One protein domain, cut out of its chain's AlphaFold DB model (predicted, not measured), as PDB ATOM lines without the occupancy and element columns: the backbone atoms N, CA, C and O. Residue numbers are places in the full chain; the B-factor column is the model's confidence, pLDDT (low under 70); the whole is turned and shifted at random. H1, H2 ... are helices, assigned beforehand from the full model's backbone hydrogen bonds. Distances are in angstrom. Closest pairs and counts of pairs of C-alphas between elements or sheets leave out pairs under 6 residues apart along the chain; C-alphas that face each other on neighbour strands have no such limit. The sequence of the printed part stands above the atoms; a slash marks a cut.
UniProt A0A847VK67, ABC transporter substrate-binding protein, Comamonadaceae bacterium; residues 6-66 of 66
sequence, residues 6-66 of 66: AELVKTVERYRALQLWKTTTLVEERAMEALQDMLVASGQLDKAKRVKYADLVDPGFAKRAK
ATOM      1  N   ALA A   6      17.664  -1.864 115.647       86.19
ATOM      2  CA  ALA A   6      17.112  -2.743 116.679       86.19
ATOM      3  C   ALA A   6      17.013  -2.053 118.053       86.19
ATOM      4  O   ALA A   6      16.024  -2.217 118.769       86.19
ATOM      5  N   GLU A   7      18.015  -1.250 118.415       84.00
ATOM      6  CA  GLU A   7      18.001  -0.456 119.648       84.00
ATOM      7  C   GLU A   7      16.956   0.663 119.589       84.00
ATOM      8  O   GLU A   7      16.287   0.945 120.589       84.00
ATOM      9  N   LEU A   8      16.758   1.250 118.407       84.06
ATOM     10  CA  LEU A   8      15.765   2.295 118.178       84.06
ATOM     11  C   LEU A   8      14.340   1.737 118.303       84.06
ATOM     12  O   LEU A   8      13.517   2.320 119.004       84.06
ATOM     13  N   VAL A   9      14.076   0.557 117.731       87.00
ATOM     14  CA  VAL A   9      12.790  -0.151 117.874       87.00
ATOM     15  C   VAL A   9      12.496  -0.483 119.339       87.00
ATOM     16  O   VAL A   9      11.431  -0.118 119.834       87.00
ATOM     17  N   LYS A  10      13.449  -1.075 120.072       86.56
ATOM     18  CA  LYS A  10      13.278  -1.372 121.510       86.56
ATOM     19  C   LYS A  10      12.965  -0.125 122.331       86.56
ATOM     20  O   LYS A  10      12.142  -0.156 123.245       86.56
ATOM     21  N   THR A  11      13.634   0.978 122.012       83.69
ATOM     22  CA  THR A  11      13.421   2.266 122.675       83.69
ATOM     23  C   THR A  11      12.012   2.798 122.411       83.69
ATOM     24  O   THR A  11      11.320   3.199 123.349       83.69
ATOM     25  N   VAL A  12      11.549   2.741 121.160       81.69
ATOM     26  CA  VAL A  12      10.193   3.158 120.774       81.69
ATOM     27  C   VAL A  12       9.124   2.292 121.448       81.69
ATOM     28  O   VAL A  12       8.166   2.832 121.999       81.69
ATOM     29  N   GLU A  13       9.288   0.968 121.477       84.88
ATOM     30  CA  GLU A  13       8.350   0.054 122.147       84.88
ATOM     31  C   GLU A  13       8.260   0.314 123.653       84.88
ATOM     32  O   GLU A  13       7.164   0.362 124.216       84.88
ATOM     33  N   ARG A  14       9.402   0.567 124.304       82.62
ATOM     34  CA  ARG A  14       9.448   0.942 125.720       82.62
ATOM     35  C   ARG A  14       8.689   2.243 125.981       82.62
ATOM     36  O   ARG A  14       7.908   2.304 126.927       82.62
ATOM     37  N   TYR A  15       8.876   3.270 125.152       79.06
ATOM     38  CA  TYR A  15       8.142   4.531 125.302       79.06
ATOM     39  C   TYR A  15       6.645   4.387 125.013       79.06
ATOM     40  O   TYR A  15       5.831   5.027 125.682       79.06
ATOM     41  N   ARG A  16       6.268   3.498 124.087       74.25
ATOM     42  CA  ARG A  16       4.868   3.157 123.812       74.25
ATOM     43  C   ARG A  16       4.195   2.489 125.015       74.25
ATOM     44  O   ARG A  16       3.068   2.851 125.341       74.25
ATOM     45  N   ALA A  17       4.882   1.567 125.693       73.44
ATOM     46  CA  ALA A  17       4.373   0.894 126.892       73.44
ATOM     47  C   ALA A  17       4.161   1.853 128.075       73.44
ATOM     48  O   ALA A  17       3.258   1.654 128.880       73.44
ATOM     49  N   LEU A  18       4.954   2.923 128.152       78.38
ATOM     50  CA  LEU A  18       4.798   3.971 129.162       78.38
ATOM     51  C   LEU A  18       3.640   4.940 128.857       78.38
ATOM     52  O   LEU A  18       3.438   5.881 129.618       78.38
ATOM     53  N   GLN A  19       2.919   4.747 127.741       68.62
ATOM     54  CA  GLN A  19       1.831   5.615 127.262       68.62
ATOM     55  C   GLN A  19       2.185   7.114 127.274       68.62
ATOM     56  O   GLN A  19       1.317   7.975 127.388       68.62
ATOM     57  N   LEU A  20       3.477   7.432 127.129       67.50
ATOM     58  CA  LEU A  20       3.978   8.810 127.151       67.50
ATOM     59  C   LEU A  20       3.502   9.603 125.937       67.50
ATOM     60  O   LEU A  20       3.440  10.830 125.970       67.50
ATOM     61  N   TRP A  21       3.182   8.906 124.851       65.31
ATOM     62  CA  TRP A  21       2.607   9.503 123.659       65.31
ATOM     63  C   TRP A  21       1.099   9.336 123.709       65.31
ATOM     64  O   TRP A  21       0.598   8.220 123.854       65.31
ATOM     65  N   LYS A  22       0.374  10.449 123.553       61.75
ATOM     66  CA  LYS A  22      -1.076  10.405 123.378       61.75
ATOM     67  C   LYS A  22      -1.375   9.581 122.129       61.75
ATOM     68  O   LYS A  22      -1.061   9.992 121.016       61.75
ATOM     69  N   THR A  23      -1.954   8.403 122.326       67.88
ATOM     70  CA  THR A  23      -2.343   7.490 121.241       67.88
ATOM     71  C   THR A  23      -3.632   7.928 120.557       67.88
ATOM     72  O   THR A  23      -3.968   7.427 119.489       67.88
ATOM     73  N   THR A  24      -4.355   8.859 121.176       67.06
ATOM     74  CA  THR A  24      -5.646   9.351 120.722       67.06
ATOM     75  C   THR A  24      -5.715  10.861 120.970       67.06
ATOM     76  O   THR A  24      -5.205  11.373 121.972       67.06
ATOM     77  N   THR A  25      -6.338  11.582 120.039       69.00
ATOM     78  CA  THR A  25      -6.741  12.986 120.219       69.00
ATOM     79  C   THR A  25      -8.100  13.107 120.912       69.00
ATOM     80  O   THR A  25      -8.577  14.217 121.137       69.00
ATOM     81  N   LEU A  26      -8.732  11.974 121.236       74.94
ATOM     82  CA  LEU A  26     -10.032  11.916 121.868       74.94
ATOM     83  C   LEU A  26      -9.898  12.247 123.350       74.94
ATOM     84  O   LEU A  26      -9.169  11.600 124.101       74.94
ATOM     85  N   VAL A  27     -10.651  13.251 123.768       77.00
ATOM     86  CA  VAL A  27     -10.956  13.450 125.175       77.00
ATOM     87  C   VAL A  27     -12.019  12.428 125.552       77.00
ATOM     88  O   VAL A  27     -13.047  12.366 124.898       77.00
ATOM     89  N   GLU A  28     -11.794  11.624 126.582       81.44
ATOM     90  CA  GLU A  28     -12.782  10.638 127.023       81.44
ATOM     91  C   GLU A  28     -13.831  11.261 127.952       81.44
ATOM     92  O   GLU A  28     -13.521  12.144 128.755       81.44
ATOM     93  N   GLU A  29     -15.066  10.753 127.899       83.44
ATOM     94  CA  GLU A  29     -16.169  11.193 128.766       83.44
ATOM     95  C   GLU A  29     -15.800  11.109 130.246       83.44
ATOM     96  O   GLU A  29     -15.898  12.098 130.971       83.44
ATOM     97  N   ARG A  30     -15.217   9.980 130.656       82.19
ATOM     98  CA  ARG A  30     -14.747   9.758 132.027       82.19
ATOM     99  C   ARG A  30     -13.735  10.810 132.496       82.19
ATOM    100  O   ARG A  30     -13.720  11.165 133.672       82.19
ATOM    101  N   ALA A  31     -12.879  11.311 131.604       83.06
ATOM    102  CA  ALA A  31     -11.901  12.339 131.956       83.06
ATOM    103  C   ALA A  31     -12.580  13.693 132.220       83.06
ATOM    104  O   ALA A  31     -12.195  14.410 133.143       83.06
ATOM    105  N   MET A  32     -13.617  14.022 131.445       85.94
ATOM    106  CA  MET A  32     -14.408  15.240 131.639       85.94
ATOM    107  C   MET A  32     -15.328  15.155 132.859       85.94
ATOM    108  O   MET A  32     -15.516  16.154 133.551       85.94
ATOM    109  N   GLU A  33     -15.853  13.972 133.178       87.94
ATOM    110  CA  GLU A  33     -16.568  13.731 134.435       87.94
ATOM    111  C   GLU A  33     -15.650  13.921 135.645       87.94
ATOM    112  O   GLU A  33     -15.991  14.678 136.553       87.94
ATOM    113  N   ALA A  34     -14.449  13.334 135.619       86.31
ATOM    114  CA  ALA A  34     -13.465  13.491 136.688       86.31
ATOM    115  C   ALA A  34     -13.030  14.957 136.873       86.31
ATOM    116  O   ALA A  34     -12.885  15.425 138.002       86.31
ATOM    117  N   LEU A  35     -12.876  15.712 135.779       84.12
ATOM    118  CA  LEU A  35     -12.615  17.151 135.846       84.12
ATOM    119  C   LEU A  35     -13.758  17.892 136.554       84.12
ATOM    120  O   LEU A  35     -13.511  18.701 137.446       84.12
ATOM    121  N   GLN A  36     -15.009  17.605 136.190       86.69
ATOM    122  CA  GLN A  36     -16.170  18.221 136.836       86.69
ATOM    123  C   GLN A  36     -16.297  17.812 138.308       86.69
ATOM    124  O   GLN A  36     -16.665  18.643 139.136       86.69
ATOM    125  N   ASP A  37     -15.951  16.575 138.666       88.56
ATOM    126  CA  ASP A  37     -15.873  16.134 140.060       88.56
ATOM    127  C   ASP A  37     -14.850  16.958 140.854       88.56
ATOM    128  O   ASP A  37     -15.171  17.437 141.942       88.56
ATOM    129  N   MET A  38     -13.659  17.195 140.294       85.06
ATOM    130  CA  MET A  38     -12.628  18.024 140.926       85.06
ATOM    131  C   MET A  38     -13.071  19.481 141.095       85.06
ATOM    132  O   MET A  38     -12.833  20.069 142.149       85.06
ATOM    133  N   LEU A  39     -13.742  20.060 140.093       85.06
ATOM    134  CA  LEU A  39     -14.253  21.434 140.161       85.06
ATOM    135  C   LEU A  39     -15.397  21.582 141.173       85.06
ATOM    136  O   LEU A  39     -15.513  22.615 141.832       85.06
ATOM    137  N   VAL A  40     -16.232  20.551 141.326       89.88
ATOM    138  CA  VAL A  40     -17.251  20.521 142.384       89.88
ATOM    139  C   VAL A  40     -16.593  20.400 143.754       89.88
ATOM    140  O   VAL A  40     -16.960  21.129 144.673       89.88
ATOM    141  N   ALA A  41     -15.596  19.526 143.894       86.56
ATOM    142  CA  ALA A  41     -14.872  19.342 145.148       86.56
ATOM    143  C   ALA A  41     -14.105  20.603 145.583       86.56
ATOM    144  O   ALA A  41     -14.007  20.871 146.778       86.56
ATOM    145  N   SER A  42     -13.602  21.403 144.636       85.94
ATOM    146  CA  SER A  42     -12.949  22.689 144.914       85.94
ATOM    147  C   SER A  42     -13.927  23.852 145.134       85.94
ATOM    148  O   SER A  42     -13.492  24.971 145.399       85.94
ATOM    149  N   GLY A  43     -15.240  23.612 145.016       86.56
ATOM    150  CA  GLY A  43     -16.284  24.636 145.131       86.56
ATOM    151  C   GLY A  43     -16.362  25.601 143.941       86.56
ATOM    152  O   GLY A  43     -17.113  26.571 143.992       86.56
ATOM    153  N   GLN A  44     -15.602  25.353 142.870       84.69
ATOM    154  CA  GLN A  44     -15.570  26.187 141.662       84.69
ATOM    155  C   GLN A  44     -16.719  25.878 140.691       84.69
ATOM    156  O   GLN A  44     -17.056  26.713 139.852       84.69
ATOM    157  N   LEU A  45     -17.332  24.698 140.806       80.69
ATOM    158  CA  LEU A  45     -18.504  24.291 140.038       80.69
ATOM    159  C   LEU A  45     -19.621  23.849 140.986       80.69
ATOM    160  O   LEU A  45     -19.425  23.004 141.854       80.69
ATOM    161  N   ASP A  46     -20.821  24.388 140.796       84.00
ATOM    162  CA  ASP A  46     -22.007  23.877 141.481       84.00
ATOM    163  C   ASP A  46     -22.380  22.508 140.892       84.00
ATOM    164  O   ASP A  46     -22.467  22.346 139.672       84.00
ATOM    165  N   LYS A  47     -22.641  21.519 141.752       84.88
ATOM    166  CA  LYS A  47     -23.034  20.167 141.339       84.88
ATOM    167  C   LYS A  47     -24.273  20.170 140.435       84.88
ATOM    168  O   LYS A  47     -24.358  19.333 139.539       84.88
ATOM    169  N   ALA A  48     -25.204  21.104 140.634       86.31
ATOM    170  CA  ALA A  48     -26.405  21.228 139.806       86.31
ATOM    171  C   ALA A  48     -26.125  21.783 138.398       86.31
ATOM    172  O   ALA A  48     -26.975  21.680 137.517       86.31
ATOM    173  N   LYS A  49     -24.939  22.362 138.174       87.19
ATOM    174  CA  LYS A  49     -24.530  22.995 136.912       87.19
ATOM    175  C   LYS A  49     -23.570  22.135 136.094       87.19
ATOM    176  O   LYS A  49     -22.889  22.652 135.211       87.19
ATOM    177  N   ARG A  50     -23.498  20.834 136.383       87.50
ATOM    178  CA  ARG A  50     -22.734  19.899 135.554       87.50
ATOM    179  C   ARG A  50     -23.269  19.891 134.131       87.50
ATOM    180  O   ARG A  50     -24.477  19.935 133.906       87.50
ATOM    181  N   VAL A  51     -22.347  19.808 133.185       86.44
ATOM    182  CA  VAL A  51     -22.635  19.872 131.754       86.44
ATOM    183  C   VAL A  51     -22.412  18.499 131.135       86.44
ATOM    184  O   VAL A  51     -21.528  17.747 131.564       86.44
ATOM    185  N   LYS A  52     -23.228  18.153 130.136       84.44
ATOM    186  CA  LYS A  52     -23.102  16.879 129.424       84.44
ATOM    187  C   LYS A  52     -21.807  16.870 128.623       84.44
ATOM    188  O   LYS A  52     -21.403  17.883 128.062       84.44
ATOM    189  N   TYR A  53     -21.198  15.698 128.499       81.81
ATOM    190  CA  TYR A  53     -19.960  15.520 127.743       81.81
ATOM    191  C   TYR A  53     -20.049  16.032 126.293       81.81
ATOM    192  O   TYR A  53     -19.130  16.694 125.819       81.81
ATOM    193  N   ALA A  54     -21.185  15.813 125.621       80.94
ATOM    194  CA  ALA A  54     -21.421  16.285 124.253       80.94
ATOM    195  C   ALA A  54     -21.462  17.821 124.107       80.94
ATOM    196  O   ALA A  54     -21.287  18.319 122.999       80.94
ATOM    197  N   ASP A  55     -21.675  18.554 125.204       80.81
ATOM    198  CA  ASP A  55     -21.646  20.021 125.228       80.81
ATOM    199  C   ASP A  55     -20.238  20.559 125.569       80.81
ATOM    200  O   ASP A  55     -19.969  21.747 125.401       80.81
ATOM    201  N   LEU A  56     -19.333  19.697 126.056       72.50
ATOM    202  CA  LEU A  56     -17.960  20.038 126.454       72.50
ATOM    203  C   LEU A  56     -16.917  19.660 125.397       72.50
ATOM    204  O   LEU A  56     -15.862  20.287 125.308       72.50
ATOM    205  N   VAL A  57     -17.185  18.611 124.622       77.19
ATOM    206  CA  VAL A  57     -16.254  18.043 123.643       77.19
ATOM    207  C   VAL A  57     -16.998  17.794 122.342       77.19
ATOM    208  O   VAL A  57     -18.104  17.266 122.366       77.19
ATOM    209  N   ASP A  58     -16.374  18.104 121.200       74.81
ATOM    210  CA  ASP A  58     -16.886  17.698 119.888       74.81
ATOM    211  C   ASP A  58     -16.730  16.170 119.709       74.81
ATOM    212  O   ASP A  58     -15.612  15.674 119.501       74.81
ATOM    213  N   PRO A  59     -17.827  15.385 119.735       68.38
ATOM    214  CA  PRO A  59     -17.755  13.935 119.586       68.38
ATOM    215  C   PRO A  59     -17.441  13.506 118.141       68.38
ATOM    216  O   PRO A  59     -17.273  12.316 117.867       68.38
ATOM    217  N   GLY A  60     -17.366  14.443 117.190       65.38
ATOM    218  CA  GLY A  60     -17.086  14.191 115.780       65.38
ATOM    219  C   GLY A  60     -15.722  13.551 115.519       65.38
ATOM    220  O   GLY A  60     -15.576  12.837 114.525       65.38
ATOM    221  N   PHE A  61     -14.742  13.743 116.407       64.50
ATOM    222  CA  PHE A  61     -13.454  13.042 116.340       64.50
ATOM    223  C   PHE A  61     -13.557  11.595 116.834       64.50
ATOM    224  O   PHE A  61     -12.998  10.700 116.205       64.50
ATOM    225  N   ALA A  62     -14.353  11.339 117.880       63.41
ATOM    226  CA  ALA A  62     -14.637   9.986 118.370       63.41
ATOM    227  C   ALA A  62     -15.323   9.131 117.295       63.41
ATOM    228  O   ALA A  62     -14.996   7.964 117.104       63.41
ATOM    229  N   LYS A  63     -16.266   9.739 116.564       60.84
ATOM    230  CA  LYS A  63     -17.023   9.076 115.493       60.84
ATOM    231  C   LYS A  63     -16.166   8.729 114.274       60.84
ATOM    232  O   LYS A  63     -16.465   7.747 113.610       60.84
ATOM    233  N   ARG A  64     -15.133   9.527 113.974       59.56
ATOM    234  CA  ARG A  64     -14.226   9.322 112.827       59.56
ATOM    235  C   ARG A  64     -13.089   8.335 113.104       59.56
ATOM    236  O   ARG A  64     -12.461   7.880 112.159       59.56
ATOM    237  N   ALA A  65     -12.823   8.029 114.372       57.81
ATOM    238  CA  ALA A  65     -11.811   7.059 114.792       57.81
ATOM    239  C   ALA A  65     -12.343   5.612 114.880       57.81
ATOM    240  O   ALA A  65     -11.599   4.726 115.300       57.81
ATOM    241  N   LYS A  66     -13.622   5.395 114.548       50.06
ATOM    242  CA  LYS A  66     -14.305   4.101 114.616       50.06
ATOM    243  C   LYS A  66     -14.284   3.375 113.278       50.06
ATOM    244  O   LYS A  66     -14.389   4.070 112.244       50.06
TER     245      LYS A  66
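AT A GLANCE: This is residues 6 to 66 of the 66 residues of the protein "ABC transporter substrate-binding protein" of Comamonadaceae bacterium (UniProt A0A847VK67). A free arm made of H1 and the residues after it, 6 to 23 together, sticks out from a slender body in which the chain runs along H2, turns and folds back through a long loop to the short helix H3. H3 packs on the first part of H2, and the still shorter run of chain after it leads to H4, a small helix near the end that packs on no other named helix. The printed part has 61 residues with four named helices, H1, H2, H3 and H4 in that order, and no named strand; the class is all helix, with 34 residues in the helices. The whole is extended, with a radius of gyration of the C-alphas of 16.9 A, and its outline is flat, spanning 55 by 29 by 11 A.

HOW THE PARTS SIT: Begin at H1, residues 6 to 17, and read on to residue 23: this whole stretch stands free, and H1 touches no helix. Next look at H2, residues 29 to 41, and at H3, residues 53 to 56: the two touch, and H2 does so with residues 29 to 33 alone. Their closest C-alphas are those of Glu 29 and Tyr 53, 5.8 A apart, while the centres are 12.3 A apart. Last comes H4, residues 60 to 64, which is apart from H1, H2 and H3. In the backbones of H1, H2 and H4 you will find every O i to N i+4 pair within hydrogen-bond range; H3, with 4 residues, is too short for such a pair, and its 1 pair of O i and N i+3 is within range.

IN THESE COORDINATES: Find C-alpha 6 at (17.112, -2.743, 116.679); from there H1 runs 16.7 A to C-alpha 17 at (4.373, 0.894, 126.892). H2, the longest helix with 13 residues, begins at C-alpha 29, at (-16.169, 11.193, 128.766), and covers 18.3 A to C-alpha 41. H3 measures 5.1 A from C-alpha 53 to C-alpha 56. H4 measures 6.4 A and ends at C-alpha 64, at (-14.226, 9.322, 112.827).

THE WHOLE: Look for the two C-alphas farthest apart at Ala 6 and Ala 48, 54.8 A from each other. Without the free stretch, the body of 43 residues spans 36 by 16 by 10 A. The printed part has no cut. The links from H1 to H2 and from H2 to H3 are long, with 11 residues each, and the link from H3 to H4 is tight, with 3. In the B-factor column the mean pLDDT of the printed part is 78.3, and the model's confidence is under 70 at residues 19 to 25 and 59 to 66.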